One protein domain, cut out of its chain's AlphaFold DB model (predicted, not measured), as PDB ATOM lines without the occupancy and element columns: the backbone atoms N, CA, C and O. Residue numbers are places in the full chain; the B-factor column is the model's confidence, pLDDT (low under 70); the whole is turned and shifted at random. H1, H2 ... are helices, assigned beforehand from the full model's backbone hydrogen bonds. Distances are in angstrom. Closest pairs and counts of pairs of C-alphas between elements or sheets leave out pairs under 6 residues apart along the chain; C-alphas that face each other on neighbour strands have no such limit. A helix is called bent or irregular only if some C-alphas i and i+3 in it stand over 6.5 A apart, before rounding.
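This is residues 12 to 86 of the 134 residues of an uncharacterized protein of Halomonas sp. DQ26W (UniProt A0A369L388). Look for an open, flat hook of helices that touch nowhere: H1 and H2 make one side, residues 40 to 46 turn, and H3 leads into the long arm H4. Residues 51 to 86 stick out. The printed part has 75 residues with four named helices, H1 to H4 in order: all helix, extended, radius of gyration of the C-alphas 22.7 A, spans 67 by 38 by 10 A.

Find C-alpha 12 at (119.484, 106.893, 116.062); there H1, residues 12 to 17, begins, 8.6 A long. H2, residues 24 to 39, runs 22.2 A. H3, residues 47 to 57, runs 16.2 A and is only just irregular: C-alphas 50 and 53 are 6.8 A apart. H4, residues 60 to 86, runs 38.0 A to C-alpha 86 at (67.192, 122.177, 135.631).

H1 and H2 are apart. H2 and H3 are only just apart, their closest C-alphas 8.1 A. H3 and H4 meet only through their tight link. Every O i to N i+4 pair is within hydrogen-bond range in H1, H2 and H4; in H3, 5 of 7.

The farthest C-alphas, Ser 40 and Leu 86, are 68.7 A apart. The printed part has no cut and no long link. Seventeen residues, among them 56 to 67, have pLDDT under 70.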
ATOM      1  N   ASP A  12     118.045 106.783 116.316       69.38
ATOM      2  CA  ASP A  12     119.484 106.893 116.062       69.38
ATOM      3  C   ASP A  12     119.920 108.315 115.697       69.38
ATOM      4  O   ASP A  12     120.974 108.782 116.138       69.38
ATOM      5  N   GLU A  13     119.082 109.052 114.970       71.19
ATOM      6  CA  GLU A  13     119.305 110.470 114.674       71.19
ATOM      7  C   GLU A  13     119.117 111.336 115.925       71.19
ATOM      8  O   GLU A  13     119.891 112.267 116.171       71.19
ATOM      9  N   PHE A  14     118.155 110.985 116.780       71.50
ATOM     10  CA  PHE A  14     117.962 111.642 118.073       71.50
ATOM     11  C   PHE A  14     119.178 111.461 119.002       71.50
ATOM     12  O   PHE A  14     119.641 112.416 119.623       71.50
ATOM     13  N   ARG A  15     119.777 110.263 119.042       74.62
ATOM     14  CA  ARG A  15     121.003 110.004 119.825       74.62
ATOM     15  C   ARG A  15     122.194 110.810 119.322       74.62
ATOM     16  O   ARG A  15     122.868 111.469 120.113       74.62
ATOM     17  N   ARG A  16     122.419 110.788 118.005       73.62
ATOM     18  CA  ARG A  16     123.524 111.521 117.371       73.62
ATOM     19  C   ARG A  16     123.371 113.035 117.530       73.62
ATOM     20  O   ARG A  16     124.363 113.703 117.804       73.62
ATOM     21  N   SER A  17     122.152 113.573 117.432       68.19
ATOM     22  CA  SER A  17     121.888 115.015 117.602       68.19
ATOM     23  C   SER A  17     122.093 115.520 119.036       68.19
ATOM     24  O   SER A  17     122.457 116.679 119.222       68.19
ATOM     25  N   LEU A  18     121.943 114.654 120.044       71.25
ATOM     26  CA  LEU A  18     122.248 114.963 121.447       71.25
ATOM     27  C   LEU A  18     123.698 114.640 121.853       71.25
ATOM     28  O   LEU A  18     124.054 114.813 123.019       71.25
ATOM     29  N   GLY A  19     124.538 114.166 120.924       70.38
ATOM     30  CA  GLY A  19     125.921 113.766 121.210       70.38
ATOM     31  C   GLY A  19     126.030 112.565 122.157       70.38
ATOM     32  O   GLY A  19     127.077 112.355 122.772       70.38
ATOM     33  N   LEU A  20     124.951 111.793 122.307       70.44
ATOM     34  CA  LEU A  20     124.936 110.605 123.148       70.44
ATOM     35  C   LEU A  20     125.678 109.473 122.418       70.44
ATOM     36  O   LEU A  20     125.455 109.279 121.220       70.44
ATOM     37  N   PRO A  21     126.571 108.738 123.107       66.00
ATOM     38  CA  PRO A  21     127.337 107.657 122.501       66.00
ATOM     39  C   PRO A  21     126.417 106.563 121.953       66.00
ATOM     40  O   PRO A  21     125.306 106.355 122.448       66.00
ATOM     41  N   ASP A  22     126.900 105.864 120.929       69.44
ATOM     42  CA  ASP A  22     126.161 104.781 120.295       69.44
ATOM     43  C   ASP A  22     125.956 103.622 121.282       69.44
ATOM     44  O   ASP A  22     126.906 102.998 121.761       69.44
ATOM     45  N   VAL A  23     124.694 103.377 121.629       76.69
ATOM     46  CA  VAL A  23     124.278 102.353 122.593       76.69
ATOM     47  C   VAL A  23     123.994 101.010 121.928       76.69
ATOM     48  O   VAL A  23     123.668 100.066 122.648       76.69
ATOM     49  N   GLU A  24     124.120 100.881 120.600       78.12
ATOM     50  CA  GLU A  24     123.876  99.610 119.904       78.12
ATOM     51  C   GLU A  24     124.757  98.487 120.449       78.12
ATOM     52  O   GLU A  24     124.245  97.440 120.832       78.12
ATOM     53  N   ALA A  25     126.071  98.704 120.555       80.38
ATOM     54  CA  ALA A  25     126.992  97.669 121.031       80.38
ATOM     55  C   ALA A  25     126.640  97.190 122.452       80.38
ATOM     56  O   ALA A  25     126.683  95.996 122.744       80.38
ATOM     57  N   PHE A  26     126.228  98.118 123.319       83.31
ATOM     58  CA  PHE A  26     125.776  97.804 124.673       83.31
ATOM     59  C   PHE A  26     124.442  97.045 124.678       83.31
ATOM     60  O   PHE A  26     124.295  96.067 125.410       83.31
ATOM     61  N   GLN A  27     123.479  97.456 123.849       79.88
ATOM     62  CA  GLN A  27     122.197  96.760 123.711       79.88
ATOM     63  C   GLN A  27     122.389  95.339 123.184       79.88
ATOM     64  O   GLN A  27     121.766  94.414 123.699       79.88
ATOM     65  N   GLN A  28     123.282  95.151 122.212       84.38
ATOM     66  CA  GLN A  28     123.586  93.837 121.653       84.38
ATOM     67  C   GLN A  28     124.264  92.918 122.673       84.38
ATOM     68  O   GLN A  28     123.919  91.739 122.757       84.38
ATOM     69  N   ASP A  29     125.197  93.429 123.480       86.44
ATOM     70  CA  ASP A  29     125.814  92.646 124.559       86.44
ATOM     71  C   ASP A  29     124.783  92.257 125.633       86.44
ATOM     72  O   ASP A  29     124.689  91.093 126.036       86.44
ATOM     73  N   LEU A  30     123.928  93.208 126.022       85.75
ATOM     74  CA  LEU A  30     122.859  92.987 126.992       85.75
ATOM     75  C   LEU A  30     121.837  91.954 126.495       85.75
ATOM     76  O   LEU A  30     121.501  91.032 127.240       85.75
ATOM     77  N   LEU A  31     121.387  92.058 125.242       86.69
ATOM     78  CA  LEU A  31     120.478  91.090 124.624       86.69
ATOM     79  C   LEU A  31     121.107  89.699 124.544       86.69
ATOM     80  O   LEU A  31     120.457  88.726 124.916       86.69
ATOM     81  N   ASN A  32     122.379  89.592 124.148       89.31
ATOM     82  CA  ASN A  32     123.094  88.312 124.141       89.31
ATOM     83  C   ASN A  32     123.174  87.689 125.537       89.31
ATOM     84  O   ASN A  32     123.028  86.474 125.696       89.31
ATOM     85  N   ARG A  33     123.402  88.508 126.566       85.88
ATOM     86  CA  ARG A  33     123.466  88.035 127.949       85.88
ATOM     87  C   ARG A  33     122.097  87.581 128.444       85.88
ATOM     88  O   ARG A  33     122.018  86.510 129.030       85.88
ATOM     89  N   ILE A  34     121.038  88.338 128.162       85.25
ATOM     90  CA  ILE A  34     119.652  87.950 128.464       85.25
ATOM     91  C   ILE A  34     119.293  86.642 127.754       85.25
ATOM     92  O   ILE A  34     118.755  85.743 128.390       85.25
ATOM     93  N   HIS A  35     119.640  86.508 126.472       85.19
ATOM     94  CA  HIS A  35     119.373  85.303 125.689       85.19
ATOM     95  C   HIS A  35     120.037  84.071 126.303       85.19
ATOM     96  O   HIS A  35     119.378  83.062 126.527       85.19
ATOM     97  N   LYS A  36     121.315  84.179 126.686       87.75
ATOM     98  CA  LYS A  36     122.019  83.103 127.397       87.75
ATOM     99  C   LYS A  36     121.382  82.770 128.746       87.75
ATOM    100  O   LYS A  36     121.305  81.598 129.093       87.75
ATOM    101  N   GLN A  37     120.935  83.776 129.505       84.25
ATOM    102  CA  GLN A  37     120.282  83.555 130.801       84.25
ATOM    103  C   GLN A  37     118.912  82.868 130.642       84.25
ATOM    104  O   GLN A  37     118.607  81.949 131.405       84.25
ATOM    105  N   MET A  38     118.148  83.235 129.605       82.50
ATOM    106  CA  MET A  38     116.921  82.541 129.189       82.50
ATOM    107  C   MET A  38     117.189  81.088 128.793       82.50
ATOM    108  O   MET A  38     116.506  80.193 129.280       82.50
ATOM    109  N   GLU A  39     118.191  80.836 127.944       82.50
ATOM    110  CA  GLU A  39     118.576  79.477 127.531       82.50
ATOM    111  C   GLU A  39     119.030  78.624 128.720       82.50
ATOM    112  O   GLU A  39     118.763  77.425 128.764       82.50
ATOM    113  N   SER A  40     119.682  79.242 129.708       83.31
ATOM    114  CA  SER A  40     120.060  78.574 130.954       83.31
ATOM    115  C   SER A  40     118.906  78.400 131.951       83.31
ATOM    116  O   SER A  40     119.116  77.788 132.997       83.31
ATOM    117  N   GLY A  41     117.705  78.912 131.646       76.56
ATOM    118  CA  GLY A  41     116.504  78.746 132.467       76.56
ATOM    119  C   GLY A  41     116.599  79.404 133.844       76.56
ATOM    120  O   GLY A  41     116.011  78.904 134.802       76.56
ATOM    121  N   VAL A  42     117.378  80.483 133.971       77.25
ATOM    122  CA  VAL A  42     117.527  81.190 135.247       77.25
ATOM    123  C   VAL A  42     116.213  81.881 135.597       77.25
ATOM    124  O   VAL A  42     115.681  82.665 134.809       77.25
ATOM    125  N   GLU A  43     115.705  81.602 136.798       71.06
ATOM    126  CA  GLU A  43     114.463  82.182 137.309       71.06
ATOM    127  C   GLU A  43     114.497  83.718 137.217       71.06
ATOM    128  O   GLU A  43     115.444  84.370 137.663       71.06
ATOM    129  N   GLY A  44     113.456  84.305 136.616       71.00
ATOM    130  CA  GLY A  44     113.315  85.758 136.462       71.00
ATOM    131  C   GLY A  44     113.847  86.343 135.149       71.00
ATOM    132  O   GLY A  44     113.590  87.518 134.881       71.00
ATOM    133  N   TYR A  45     114.505  85.545 134.301       79.31
ATOM    134  CA  TYR A  45     114.831  85.930 132.920       79.31
ATOM    135  C   TYR A  45     113.756  85.521 131.905       79.31
ATOM    136  O   TYR A  45     113.986  85.601 130.706       79.31
ATOM    137  N   ASP A  46     112.561  85.137 132.356       81.19
ATOM    138  CA  ASP A  46     111.459  84.780 131.467       81.19
ATOM    139  C   ASP A  46     110.962  85.980 130.643       81.19
ATOM    140  O   ASP A  46     110.879  87.105 131.155       81.19
ATOM    141  N   PRO A  47     110.530  85.761 129.384       75.62
ATOM    142  CA  PRO A  47     110.079  86.833 128.495       75.62
ATOM    143  C   PRO A  47     108.941  87.666 129.101       75.62
ATOM    144  O   PRO A  47     108.877  88.876 128.893       75.62
ATOM    145  N   MET A  48     108.067  87.046 129.903       80.88
ATOM    146  CA  MET A  48     106.982  87.752 130.589       80.88
ATOM    147  C   MET A  48     107.505  88.702 131.681       80.88
ATOM    148  O   MET A  48     107.070  89.852 131.757       80.88
ATOM    149  N   SER A  49     108.466  88.258 132.496       83.38
ATOM    150  CA  SER A  49     109.059  89.063 133.573       83.38
ATOM    151  C   SER A  49     109.906  90.214 133.035       83.38
ATOM    152  O   SER A  49     109.869  91.312 133.589       83.38
ATOM    153  N   LEU A  50     110.610  90.003 131.921       82.06
ATOM    154  CA  LEU A  50     111.404  91.046 131.269       82.06
ATOM    155  C   LEU A  50     110.535  92.149 130.649       82.06
ATOM    156  O   LEU A  50     110.942  93.309 130.643       82.06
ATOM    157  N   MET A  51     109.336  91.819 130.158       83.69
ATOM    158  CA  MET A  51     108.400  92.810 129.606       83.69
ATOM    159  C   MET A  51     107.611  93.574 130.675       83.69
ATOM    160  O   MET A  51     107.183  94.704 130.433       83.69
ATOM    161  N   GLN A  52     107.422  92.987 131.856       80.56
ATOM    162  CA  GLN A  52     106.652  93.568 132.955       80.56
ATOM    163  C   GLN A  52     107.027  95.026 133.304       80.56
ATOM    164  O   GLN A  52     106.116  95.858 133.348       80.56
ATOM    165  N   PRO A  53     108.310  95.401 133.486       77.25
ATOM    166  CA  PRO A  53     108.677  96.785 133.780       77.25
ATOM    167  C   PRO A  53     108.351  97.741 132.630       77.25
ATOM    168  O   PRO A  53     107.948  98.866 132.889       77.25
ATOM    169  N   PHE A  54     108.437  97.310 131.369       75.75
ATOM    170  CA  PHE A  54     108.097  98.160 130.221       75.75
ATOM    171  C   PHE A  54     106.587  98.385 130.092       75.75
ATOM    172  O   PHE A  54     106.160  99.489 129.758       75.75
ATOM    173  N   LEU A  55     105.776  97.374 130.418       74.88
ATOM    174  CA  LEU A  55     104.313  97.484 130.481       74.88
ATOM    175  C   LEU A  55     103.833  98.338 131.661       74.88
ATOM    176  O   LEU A  55     102.760  98.931 131.595       74.88
ATOM    177  N   GLN A  56     104.615  98.391 132.740       66.50
ATOM    178  CA  GLN A  56     104.355  99.253 133.892       66.50
ATOM    179  C   GLN A  56     104.871 100.684 133.675       66.50
ATOM    180  O   GLN A  56     104.250 101.637 134.143       66.50
ATOM    181  N   GLN A  57     105.991 100.840 132.964       62.38
ATOM    182  CA  GLN A  57     106.637 102.125 132.694       62.38
ATOM    183  C   GLN A  57     105.938 102.899 131.574       62.38
ATOM    184  O   GLN A  57     105.814 104.123 131.655       62.38
ATOM    185  N   GLN A  58     105.427 102.210 130.551       55.94
ATOM    186  CA  GLN A  58     104.402 102.788 129.693       55.94
ATOM    187  C   GLN A  58     103.125 102.846 130.522       55.94
ATOM    188  O   GLN A  58     102.529 101.815 130.808       55.94
ATOM    189  N   GLY A  59     102.692 104.036 130.931       53.03
ATOM    190  CA  GLY A  59     101.481 104.262 131.725       53.03
ATOM    191  C   GLY A  59     100.158 103.845 131.058       53.03
ATOM    192  O   GLY A  59      99.143 104.486 131.302       53.03
ATOM    193  N   LEU A  60     100.131 102.795 130.233       57.22
ATOM    194  CA  LEU A  60      98.945 102.175 129.648       57.22
ATOM    195  C   LEU A  60      97.933 101.771 130.724       57.22
ATOM    196  O   LEU A  60      96.743 101.998 130.541       57.22
ATOM    197  N   SER A  61      98.375 101.261 131.879       57.00
ATOM    198  CA  SER A  61      97.453 100.920 132.973       57.00
ATOM    199  C   SER A  61      96.896 102.163 133.680       57.00
ATOM    200  O   SER A  61      95.687 102.292 133.855       57.00
ATOM    201  N   GLN A  62      97.749 103.123 134.042       57.38
ATOM    202  CA  GLN A  62      97.334 104.267 134.860       57.38
ATOM    203  C   GLN A  62      96.651 105.374 134.037       57.38
ATOM    204  O   GLN A  62      95.672 105.965 134.484       57.38
ATOM    205  N   GLY A  63      97.116 105.622 132.812       59.62
ATOM    206  CA  GLY A  63      96.550 106.618 131.901       59.62
ATOM    207  C   GLY A  63      95.214 106.195 131.292       59.62
ATOM    208  O   GLY A  63      94.334 107.036 131.126       59.62
ATOM    209  N   MET A  64      95.010 104.902 131.015       65.06
ATOM    210  CA  MET A  64      93.758 104.423 130.417       65.06
ATOM    211  C   MET A  64      92.633 104.308 131.450       65.06
ATOM    212  O   MET A  64      91.526 104.783 131.199       65.06
ATOM    213  N   THR A  65      92.908 103.763 132.641       63.72
ATOM    214  CA  THR A  65      91.907 103.697 133.720       63.72
ATOM    215  C   THR A  65      91.528 105.093 134.212       63.72
ATOM    216  O   THR A  65      90.346 105.367 134.427       63.72
ATOM    217  N   GLN A  66      92.493 106.011 134.334       64.19
ATOM    218  CA  GLN A  66      92.207 107.388 134.735       64.19
ATOM    219  C   GLN A  66      91.573 108.209 133.606       64.19
ATOM    220  O   GLN A  66      90.644 108.960 133.871       64.19
ATOM    221  N   GLY A  67      91.972 108.016 132.346       66.62
ATOM    222  CA  GLY A  67      91.358 108.687 131.195       66.62
ATOM    223  C   GLY A  67      89.904 108.270 130.954       66.62
ATOM    224  O   GLY A  67      89.046 109.124 130.735       66.62
ATOM    225  N   LEU A  68      89.592 106.975 131.069       75.69
ATOM    226  CA  LEU A  68      88.224 106.462 130.921       75.69
ATOM    227  C   LEU A  68      87.336 106.871 132.105       75.69
ATOM    228  O   LEU A  68      86.212 107.336 131.907       75.69
ATOM    229  N   SER A  69      87.839 106.727 133.337       68.25
ATOM    230  CA  SER A  69      87.090 107.119 134.537       68.25
ATOM    231  C   SER A  69      86.892 108.628 134.615       68.25
ATOM    232  O   SER A  69      85.808 109.059 134.985       68.25
ATOM    233  N   GLN A  70      87.868 109.438 134.201       70.38
ATOM    234  CA  GLN A  70      87.727 110.891 134.121       70.38
ATOM    235  C   GLN A  70      86.804 111.309 132.971       70.38
ATOM    236  O   GLN A  70      86.052 112.263 133.141       70.38
ATOM    237  N   GLY A  71      86.780 110.587 131.846       71.62
ATOM    238  CA  GLY A  71      85.817 110.809 130.761       71.62
ATOM    239  C   GLY A  71      84.368 110.552 131.191       71.62
ATOM    240  O   GLY A  71      83.491 111.386 130.960       71.62
ATOM    241  N   LEU A  72      84.124 109.448 131.902       77.38
ATOM    242  CA  LEU A  72      82.800 109.114 132.435       77.38
ATOM    243  C   LEU A  72      82.417 109.991 133.638       77.38
ATOM    244  O   LEU A  72      81.276 110.440 133.734       77.38
ATOM    245  N   ALA A  73      83.361 110.278 134.535       73.19
ATOM    246  CA  ALA A  73      83.142 111.172 135.668       73.19
ATOM    247  C   ALA A  73      82.851 112.598 135.193       73.19
ATOM    248  O   ALA A  73      81.925 113.208 135.708       73.19
ATOM    249  N   SER A  74      83.544 113.098 134.162       73.31
ATOM    250  CA  SER A  74      83.268 114.419 133.573       73.31
ATOM    251  C   SER A  74      81.865 114.488 132.965       73.31
ATOM    252  O   SER A  74      81.180 115.499 133.121       73.31
ATOM    253  N   PHE A  75      81.395 113.402 132.340       75.00
ATOM    254  CA  PHE A  75      80.018 113.301 131.854       75.00
ATOM    255  C   PHE A  75      79.002 113.268 133.006       75.00
ATOM    256  O   PHE A  75      78.017 114.006 132.981       75.00
ATOM    257  N   GLY A  76      79.270 112.490 134.057       79.75
ATOM    258  CA  GLY A  76      78.435 112.440 135.260       79.75
ATOM    259  C   GLY A  76      78.368 113.780 136.003       79.75
ATOM    260  O   GLY A  76      77.288 114.192 136.421       79.75
ATOM    261  N   THR A  77      79.489 114.500 136.106       77.19
ATOM    262  CA  THR A  77      79.561 115.837 136.720       77.19
ATOM    263  C   THR A  77      78.808 116.883 135.889       77.19
ATOM    264  O   THR A  77      78.093 117.707 136.459       77.19
ATOM    265  N   TYR A  78      78.884 116.832 134.551       78.44
ATOM    266  CA  TYR A  78      78.102 117.718 133.675       78.44
ATOM    267  C   TYR A  78      76.598 117.415 133.748       78.44
ATOM    268  O   TYR A  78      75.778 118.329 133.839       78.44
ATOM    269  N   GLN A  79      76.226 116.131 133.784       80.81
ATOM    270  CA  GLN A  79      74.838 115.708 133.958       80.81
ATOM    271  C   GLN A  79      74.279 116.135 135.324       80.81
ATOM    272  O   GLN A  79      73.137 116.586 135.388       80.81
ATOM    273  N   GLN A  80      75.074 116.054 136.397       80.06
ATOM    274  CA  GLN A  80      74.696 116.564 137.719       80.06
ATOM    275  C   GLN A  80      74.503 118.080 137.710       80.06
ATOM    276  O   GLN A  80      73.461 118.549 138.157       80.06
ATOM    277  N   MET A  81      75.429 118.841 137.126       85.88
ATOM    278  CA  MET A  81      75.299 120.299 137.026       85.88
ATOM    279  C   MET A  81      74.068 120.716 136.208       85.88
ATOM    280  O   MET A  81      73.326 121.608 136.613       85.88
ATOM    281  N   MET A  82      73.811 120.044 135.085       84.75
ATOM    282  CA  MET A  82      72.629 120.281 134.257       84.75
ATOM    283  C   MET A  82      71.337 119.925 135.002       84.75
ATOM    284  O   MET A  82      70.358 120.660 134.897       84.75
ATOM    285  N   LEU A  83      71.321 118.836 135.776       83.25
ATOM    286  CA  LEU A  83      70.154 118.432 136.556       83.25
ATOM    287  C   LEU A  83      69.918 119.360 137.753       83.25
ATOM    288  O   LEU A  83      68.765 119.648 138.052       83.25
ATOM    289  N   ASP A  84      70.969 119.863 138.405       80.81
ATOM    290  CA  ASP A  84      70.859 120.886 139.450       80.81
ATOM    291  C   ASP A  84      70.389 122.219 138.876       80.81
ATOM    292  O   ASP A  84      69.538 122.871 139.474       80.81
ATOM    293  N   MET A  85      70.852 122.609 137.687       81.88
ATOM    294  CA  MET A  85      70.383 123.826 137.021       81.88
ATOM    295  C   MET A  85      68.943 123.676 136.524       81.88
ATOM    296  O   MET A  85      68.158 124.607 136.661       81.88
ATOM    297  N   LEU A  86      68.559 122.491 136.042       80.75
ATOM    298  CA  LEU A  86      67.192 122.177 135.631       80.75
ATOM    299  C   LEU A  86      66.250 122.031 136.829       80.75
ATOM    300  O   LEU A  86      65.109 122.472 136.754       80.75
TER     301      LEU A  86